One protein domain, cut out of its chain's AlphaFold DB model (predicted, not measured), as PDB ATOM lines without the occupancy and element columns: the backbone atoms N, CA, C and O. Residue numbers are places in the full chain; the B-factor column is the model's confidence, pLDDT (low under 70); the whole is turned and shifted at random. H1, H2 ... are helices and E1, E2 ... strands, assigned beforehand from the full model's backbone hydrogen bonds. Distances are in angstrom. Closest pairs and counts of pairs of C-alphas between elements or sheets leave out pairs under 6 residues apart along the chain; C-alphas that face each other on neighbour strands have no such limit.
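This is residues 2 to 60 of the 71 residues of the protein "Carboxylic ester hydrolase" of Botryotinia fuckeliana (strain BcDW1) (UniProt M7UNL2). Two small two-stranded hairpins, E1 with E2 and E3 with E4, follow each other as separate pieces of a loose model, with the short helix H1 at one far end and the short helix H2 beyond the end of E4. Residues 4 to 9, of which 4 to 7 belong to H1, stick out free. The printed part has 59 residues, with two named helices and four named strands in the order H1, E1, E2, E3, E4, H2; each sheet is one antiparallel pair, and the class is mixed, helices and strands. The whole is loose, with a radius of gyration of the C-alphas of 13.9 A, and flat, spanning 38 by 32 by 17 A.

E3, residues 35 to 39, and E4, residues 47 to 51, form an antiparallel hairpin, their directions at 144 degrees. N 38 and O 48 are 2.8 A apart, within hydrogen-bond range, and C-alphas 39 and 47 face each other at 4.1 A. H2, residues 53 to 59, follows E4 by a tight link of one residue; H2 and E3 are near each other, with 5 pairs of C-alphas within 10 A. E1, residues 14 to 17, and E2, residues 27 to 30, form the other antiparallel hairpin, at 137 degrees, with N 16 and O 28 2.8 A apart, within hydrogen-bond range. E2 and E3 are only just apart, at 8.0 A. H1, residues 2 to 7, is apart from H2, E2, E3 and E4. Each O i to N i+4 pair is within hydrogen-bond range in H1, and 2 of 3 in H2.

E3 is 12.7 A long from first to last C-alpha, E4 12.8 A, E1 10.2 A, E2 9.9 A, H2 10.2 A and H1 7.7 A. H1 begins at C-alpha 2, (-7.169, 55.084, -38.026), and H2 ends at C-alpha 59, (7.681, 47.556, -61.122).

The two C-alphas farthest apart, those of Glu 6 and Asn 42, are 38.4 A apart. The printed part has no cut and no long link. The mean pLDDT of the printed part is 87.9, and residues 43 to 44 are under 70.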
ATOM      1  N   ILE A   2      -6.389  54.253 -38.965       90.56
ATOM      2  CA  ILE A   2      -7.169  55.084 -38.026       90.56
ATOM      3  C   ILE A   2      -6.252  55.961 -37.158       90.56
ATOM      4  O   ILE A   2      -6.327  57.176 -37.260       90.56
ATOM      5  N   ASP A   3      -5.267  55.381 -36.462       91.06
ATOM      6  CA  ASP A   3      -4.317  56.163 -35.644       91.06
ATOM      7  C   ASP A   3      -3.457  57.161 -36.427       91.06
ATOM      8  O   ASP A   3      -3.023  58.178 -35.888       91.06
ATOM      9  N   TRP A   4      -3.216  56.904 -37.712       91.06
ATOM     10  CA  TRP A   4      -2.500  57.864 -38.544       91.06
ATOM     11  C   TRP A   4      -3.394  59.065 -38.869       91.06
ATOM     12  O   TRP A   4      -2.947  60.203 -38.768       91.06
ATOM     13  N   VAL A   5      -4.657  58.818 -39.218       94.25
ATOM     14  CA  VAL A   5      -5.613  59.861 -39.611       94.25
ATOM     15  C   VAL A   5      -6.112  60.660 -38.406       94.25
ATOM     16  O   VAL A   5      -6.200  61.880 -38.485       94.25
ATOM     17  N   GLU A   6      -6.422  59.992 -37.297       96.56
ATOM     18  CA  GLU A   6      -7.070  60.608 -36.133       96.56
ATOM     19  C   GLU A   6      -6.063  61.139 -35.112       96.56
ATOM     20  O   GLU A   6      -6.287  62.188 -34.514       96.56
ATOM     21  N   ASN A   7      -4.926  60.451 -34.952       95.81
ATOM     22  CA  ASN A   7      -3.937  60.757 -33.916       95.81
ATOM     23  C   ASN A   7      -2.589  61.240 -34.486       95.81
ATOM     24  O   ASN A   7      -1.674  61.552 -33.725       95.81
ATOM     25  N   GLY A   8      -2.430  61.298 -35.815       92.31
ATOM     26  CA  GLY A   8      -1.183  61.714 -36.468       92.31
ATOM     27  C   GLY A   8      -0.026  60.715 -36.324       92.31
ATOM     28  O   GLY A   8       1.113  61.035 -36.673       92.31
ATOM     29  N   ILE A   9      -0.286  59.500 -35.833       91.69
ATOM     30  CA  ILE A   9       0.744  58.487 -35.580       91.69
ATOM     31  C   ILE A   9       1.007  57.715 -36.875       91.69
ATOM     32  O   ILE A   9       0.293  56.773 -37.229       91.69
ATOM     33  N   LYS A  10       2.047  58.122 -37.612       87.44
ATOM     34  CA  LYS A  10       2.474  57.416 -38.825       87.44
ATOM     35  C   LYS A  10       3.050  56.041 -38.449       87.44
ATOM     36  O   LYS A  10       3.999  55.989 -37.664       87.44
ATOM     37  N   PRO A  11       2.559  54.936 -39.038       83.94
ATOM     38  CA  PRO A  11       3.153  53.626 -38.806       83.94
ATOM     39  C   PRO A  11       4.577  53.592 -39.370       83.94
ATOM     40  O   PRO A  11       4.820  54.022 -40.501       83.94
ATOM     41  N   THR A  12       5.520  53.067 -38.593       82.25
ATOM     42  CA  THR A  12       6.873  52.729 -39.064       82.25
ATOM     43  C   THR A  12       6.891  51.380 -39.777       82.25
ATOM     44  O   THR A  12       7.669  51.184 -40.704       82.25
ATOM     45  N   ALA A  13       5.982  50.482 -39.393       81.06
ATOM     46  CA  ALA A  13       5.796  49.160 -39.969       81.06
ATOM     47  C   ALA A  13       4.332  48.710 -39.812       81.06
ATOM     48  O   ALA A  13       3.586  49.275 -39.007       81.06
ATOM     49  N   LEU A  14       3.915  47.716 -40.596       85.31
ATOM     50  CA  LEU A  14       2.591  47.097 -40.493       85.31
ATOM     51  C   LEU A  14       2.755  45.616 -40.158       85.31
ATOM     52  O   LEU A  14       3.489  44.920 -40.855       85.31
ATOM     53  N   ASN A  15       2.057  45.144 -39.125       86.88
ATOM     54  CA  ASN A  15       2.008  43.721 -38.799       86.88
ATOM     55  C   ASN A  15       1.122  42.986 -39.814       86.88
ATOM     56  O   ASN A  15       0.003  43.419 -40.093       86.88
ATOM     57  N   ALA A  16       1.615  41.868 -40.329       87.19
ATOM     58  CA  ALA A  16       0.933  40.966 -41.245       87.19
ATOM     59  C   ALA A  16       1.053  39.523 -40.745       87.19
ATOM     60  O   ALA A  16       1.977  39.205 -40.004       87.19
ATOM     61  N   THR A  17       0.136  38.652 -41.157       91.81
ATOM     62  CA  THR A  17       0.151  37.227 -40.796       91.81
ATOM     63  C   THR A  17       0.503  36.387 -42.016       91.81
ATOM     64  O   THR A  17      -0.038  36.616 -43.100       91.81
ATOM     65  N   ILE A  18       1.392  35.411 -41.849       89.00
ATOM     66  CA  ILE A  18       1.728  34.454 -42.905       89.00
ATOM     67  C   ILE A  18       0.539  33.515 -43.119       89.00
ATOM     68  O   ILE A  18       0.110  32.820 -42.202       89.00
ATOM     69  N   GLY A  19       0.002  33.497 -44.339       91.19
ATOM     70  CA  GLY A  19      -1.197  32.727 -44.687       91.19
ATOM     71  C   GLY A  19      -0.946  31.291 -45.162       91.19
ATOM     72  O   GLY A  19      -1.886  30.654 -45.619       91.19
ATOM     73  N   GLY A  20       0.298  30.804 -45.136       88.81
ATOM     74  CA  GLY A  20       0.616  29.435 -45.544       88.81
ATOM     75  C   GLY A  20       2.107  29.098 -45.489       88.81
ATOM     76  O   GLY A  20       2.959  29.984 -45.490       88.81
ATOM     77  N   GLY A  21       2.415  27.801 -45.486       87.75
ATOM     78  CA  GLY A  21       3.781  27.276 -45.393       87.75
ATOM     79  C   GLY A  21       4.139  26.820 -43.978       87.75
ATOM     80  O   GLY A  21       3.275  26.658 -43.126       87.75
ATOM     81  N   SER A  22       5.426  26.582 -43.724       88.75
ATOM     82  CA  SER A  22       5.907  26.095 -42.420       88.75
ATOM     83  C   SER A  22       5.778  27.109 -41.279       88.75
ATOM     84  O   SER A  22       5.850  26.714 -40.123       88.75
ATOM     85  N   GLU A  23       5.606  28.387 -41.612       86.25
ATOM     86  CA  GLU A  23       5.492  29.514 -40.674       86.25
ATOM     87  C   GLU A  23       4.078  30.135 -40.734       86.25
ATOM     88  O   GLU A  23       3.871  31.303 -40.421       86.25
ATOM     89  N   GLU A  24       3.074  29.371 -41.191       93.44
ATOM     90  CA  GLU A  24       1.677  29.819 -41.212       93.44
ATOM     91  C   GLU A  24       1.197  30.235 -39.812       93.44
ATOM     92  O   GLU A  24       1.385  29.521 -38.828       93.44
ATOM     93  N   GLY A  25       0.540  31.393 -39.735       90.56
ATOM     94  CA  GLY A  25       0.071  31.988 -38.486       90.56
ATOM     95  C   GLY A  25       1.076  32.924 -37.812       90.56
ATOM     96  O   GLY A  25       0.664  33.710 -36.954       90.56
ATOM     97  N   ASP A  26       2.346  32.924 -38.226       89.69
ATOM     98  CA  ASP A  26       3.341  33.836 -37.666       89.69
ATOM     99  C   ASP A  26       3.066  35.289 -38.071       89.69
ATOM    100  O   ASP A  26       2.601  35.592 -39.177       89.69
ATOM    101  N   ILE A  27       3.353  36.205 -37.141       89.31
ATOM    102  CA  ILE A  27       3.227  37.646 -37.358       89.31
ATOM    103  C   ILE A  27       4.569  38.191 -37.840       89.31
ATOM    104  O   ILE A  27       5.581  38.087 -37.147       89.31
ATOM    105  N   VAL A  28       4.555  38.842 -38.998       87.44
ATOM    106  CA  VAL A  28       5.714  39.498 -39.607       87.44
ATOM    107  C   VAL A  28       5.455  40.982 -39.802       87.44
ATOM    108  O   VAL A  28       4.314  41.437 -39.854       87.44
ATOM    109  N   SER A  29       6.525  41.753 -39.939       88.00
ATOM    110  CA  SER A  29       6.441  43.162 -40.314       88.00
ATOM    111  C   SER A  29       6.500  43.323 -41.837       88.00
ATOM    112  O   SER A  29       7.182  42.561 -42.517       88.00
ATOM    113  N   LEU A  30       5.812  44.318 -42.397       89.25
ATOM    114  CA  LEU A  30       5.907  44.671 -43.815       89.25
ATOM    115  C   LEU A  30       6.878  45.834 -44.042       89.25
ATOM    116  O   LEU A  30       6.818  46.855 -43.351       89.25
ATOM    117  N   CYS A  31       7.709  45.714 -45.079       88.62
ATOM    118  CA  CYS A  31       8.523  46.824 -45.568       88.62
ATOM    119  C   CYS A  31       7.659  47.887 -46.251       88.62
ATOM    120  O   CYS A  31       6.753  47.582 -47.029       88.62
ATOM    121  N   GLN A  32       7.964  49.156 -45.984       89.12
ATOM    122  CA  GLN A  32       7.313  50.270 -46.667       89.12
ATOM    123  C   GLN A  32       7.858  50.400 -48.088       89.12
ATOM    124  O   GLN A  32       9.071  50.466 -48.288       89.12
ATOM    125  N   TRP A  33       6.973  50.511 -49.079       87.75
ATOM    126  CA  TRP A  33       7.378  50.876 -50.436       87.75
ATOM    127  C   TRP A  33       8.171  52.202 -50.417       87.75
ATOM    128  O   TRP A  33       7.753  53.134 -49.722       87.75
ATOM    129  N   PRO A  34       9.301  52.324 -51.142       90.94
ATOM    130  CA  PRO A  34       9.813  51.430 -52.185       90.94
ATOM    131  C   PRO A  34      10.918  50.469 -51.723       90.94
ATOM    132  O   PRO A  34      11.772  50.065 -52.510       90.94
ATOM    133  N   THR A  35      10.965  50.142 -50.434       91.38
ATOM    134  CA  THR A  35      11.910  49.144 -49.925       91.38
ATOM    135  C   THR A  35      11.335  47.742 -50.053       91.38
ATOM    136  O   THR A  35      10.119  47.547 -49.980       91.38
ATOM    137  N   ARG A  36      12.214  46.756 -50.228       89.69
ATOM    138  CA  ARG A  36      11.850  45.335 -50.263       89.69
ATOM    139  C   ARG A  36      12.512  44.584 -49.106       89.69
ATOM    140  O   ARG A  36      13.589  45.001 -48.676       89.69
ATOM    141  N   PRO A  37      11.926  43.472 -48.636       89.56
ATOM    142  CA  PRO A  37      12.603  42.608 -47.682       89.56
ATOM    143  C   PRO A  37      13.814  41.932 -48.340       89.56
ATOM    144  O   PRO A  37      13.751  41.440 -49.474       89.56
ATOM    145  N   LEU A  38      14.933  41.910 -47.624       90.56
ATOM    146  CA  LEU A  38      16.114  41.115 -47.925       90.56
ATOM    147  C   LEU A  38      16.340  40.148 -46.766       90.56
ATOM    148  O   LEU A  38      16.821  40.545 -45.707       90.56
ATOM    149  N   PHE A  39      15.972  38.887 -46.970       87.81
ATOM    150  CA  PHE A  39      16.142  37.842 -45.966       87.81
ATOM    151  C   PHE A  39      17.619  37.481 -45.824       87.81
ATOM    152  O   PHE A  39      18.294  37.178 -46.809       87.81
ATOM    153  N   HIS A  40      18.113  37.506 -44.592       83.06
ATOM    154  CA  HIS A  40      19.492  37.148 -44.247       83.06
ATOM    155  C   HIS A  40      19.568  35.833 -43.453       83.06
ATOM    156  O   HIS A  40      20.647  35.395 -43.060       83.06
ATOM    157  N   SER A  41      18.424  35.197 -43.194       77.81
ATOM    158  CA  SER A  41      18.307  33.920 -42.492       77.81
ATOM    159  C   SER A  41      17.215  33.056 -43.122       77.81
ATOM    160  O   SER A  41      16.425  33.545 -43.925       77.81
ATOM    161  N   ASN A  42      17.155  31.779 -42.744       75.69
ATOM    162  CA  ASN A  42      16.131  30.848 -43.230       75.69
ATOM    163  C   ASN A  42      14.757  31.033 -42.556       75.69
ATOM    164  O   ASN A  42      13.902  30.167 -42.717       75.69
ATOM    165  N   THR A  43      14.549  32.105 -41.785       68.88
ATOM    166  CA  THR A  43      13.267  32.414 -41.140       68.88
ATOM    167  C   THR A  43      12.634  33.648 -41.772       68.88
ATOM    168  O   THR A  43      13.327  34.590 -42.174       68.88
ATOM    169  N   SER A  44      11.305  33.676 -41.831       69.69
ATOM    170  CA  SER A  44      10.535  34.801 -42.387       69.69
ATOM    171  C   SER A  44      10.597  36.088 -41.555       69.69
ATOM    172  O   SER A  44      10.209  37.152 -42.035       69.69
ATOM    173  N   SER A  45      11.112  36.034 -40.326       71.19
ATOM    174  CA  SER A  45      11.274  37.201 -39.453       71.19
ATOM    175  C   SER A  45      12.655  37.866 -39.545       71.19
ATOM    176  O   SER A  45      12.833  38.966 -39.025       71.19
ATOM    177  N   GLY A  46      13.648  37.209 -40.154       83.94
ATOM    178  CA  GLY A  46      15.017  37.716 -40.261       83.94
ATOM    179  C   GLY A  46      15.284  38.369 -41.614       83.94
ATOM    180  O   GLY A  46      15.879  37.735 -42.496       83.94
ATOM    181  N   PHE A  47      14.846  39.618 -41.777       88.38
ATOM    182  CA  PHE A  47      15.103  40.415 -42.975       88.38
ATOM    183  C   PHE A  47      15.351  41.893 -42.664       88.38
ATOM    184  O   PHE A  47      14.838  42.441 -41.690       88.38
ATOM    185  N   ASP A  48      16.051  42.553 -43.587       90.62
ATOM    186  CA  ASP A  48      16.201  44.005 -43.623       90.62
ATOM    187  C   ASP A  48      15.346  44.610 -44.743       90.62
ATOM    188  O   ASP A  48      15.246  44.052 -45.839       90.62
ATOM    189  N   CYS A  49      14.753  45.780 -44.502       90.69
ATOM    190  CA  CYS A  49      14.095  46.551 -45.556       90.69
ATOM    191  C   CYS A  49      15.134  47.383 -46.311       90.69
ATOM    192  O   CYS A  49      15.630  48.390 -45.803       90.69
ATOM    193  N   VAL A  50      15.459  46.972 -47.537       93.38
ATOM    194  CA  VAL A  50      16.527  47.584 -48.338       93.38
ATOM    195  C   VAL A  50      15.975  48.374 -49.517       93.38
ATOM    196  O   VAL A  50      14.956  48.014 -50.112       93.38
ATOM    197  N   ASN A  51      16.670  49.455 -49.874       93.69
ATOM    198  CA  ASN A  51      16.408  50.183 -51.110       93.69
ATOM    199  C   ASN A  51      17.170  49.510 -52.257       93.69
ATOM    200  O   ASN A  51      18.399  49.500 -52.270       93.69
ATOM    201  N   ASP A  52      16.427  48.938 -53.200       92.00
ATOM    202  CA  ASP A  52      16.970  48.266 -54.374       92.00
ATOM    203  C   ASP A  52      16.389  48.901 -55.640       92.00
ATOM    204  O   ASP A  52      15.265  48.607 -56.054       92.00
ATOM    205  N   ALA A  53      17.173  49.787 -56.256       91.44
ATOM    206  CA  ALA A  53      16.767  50.522 -57.450       91.44
ATOM    207  C   ALA A  53      16.420  49.593 -58.624       91.44
ATOM    208  O   ALA A  53      15.415  49.818 -59.293       91.44
ATOM    209  N   ARG A  54      17.186  48.509 -58.821       90.12
ATOM    210  CA  ARG A  54      16.940  47.528 -59.893       90.12
ATOM    211  C   ARG A  54      15.591  46.850 -59.710       90.12
ATOM    212  O   ARG A  54      14.868  46.661 -60.681       90.12
ATOM    213  N   SER A  55      15.264  46.487 -58.467       89.50
ATOM    214  CA  SER A  55      13.948  45.945 -58.143       89.50
ATOM    215  C   SER A  55      12.870  46.975 -58.446       89.50
ATOM    216  O   SER A  55      11.922  46.657 -59.138       89.50
ATOM    217  N   ASN A  56      12.999  48.217 -57.984       90.38
ATOM    218  CA  ASN A  56      11.958  49.229 -58.195       90.38
ATOM    219  C   ASN A  56      11.692  49.510 -59.678       90.38
ATOM    220  O   ASN A  56      10.534  49.567 -60.090       90.38
ATOM    221  N   GLU A  57      12.750  49.583 -60.487       90.19
ATOM    222  CA  GLU A  57      12.663  49.765 -61.939       90.19
ATOM    223  C   GLU A  57      11.848  48.670 -62.638       90.19
ATOM    224  O   GLU A  57      11.218  48.947 -63.657       90.19
ATOM    225  N   THR A  58      11.794  47.443 -62.107       88.56
ATOM    226  CA  THR A  58      10.990  46.374 -62.722       88.56
ATOM    227  C   THR A  58       9.495  46.507 -62.443       88.56
ATOM    228  O   THR A  58       8.707  45.853 -63.115       88.56
ATOM    229  N   TRP A  59       9.092  47.314 -61.458       85.19
ATOM    230  CA  TRP A  59       7.681  47.556 -61.122       85.19
ATOM    231  C   TRP A  59       7.179  48.909 -61.635       85.19
ATOM    232  O   TRP A  59       5.972  49.135 -61.688       85.19
ATOM    233  N   THR A  60       8.083  49.811 -62.025       86.50
ATOM    234  CA  THR A  60       7.742  51.144 -62.529       86.50
ATOM    235  C   THR A  60       8.012  51.247 -64.027       86.50
ATOM    236  O   THR A  60       9.164  51.305 -64.454       86.50
TER     237      THR A  60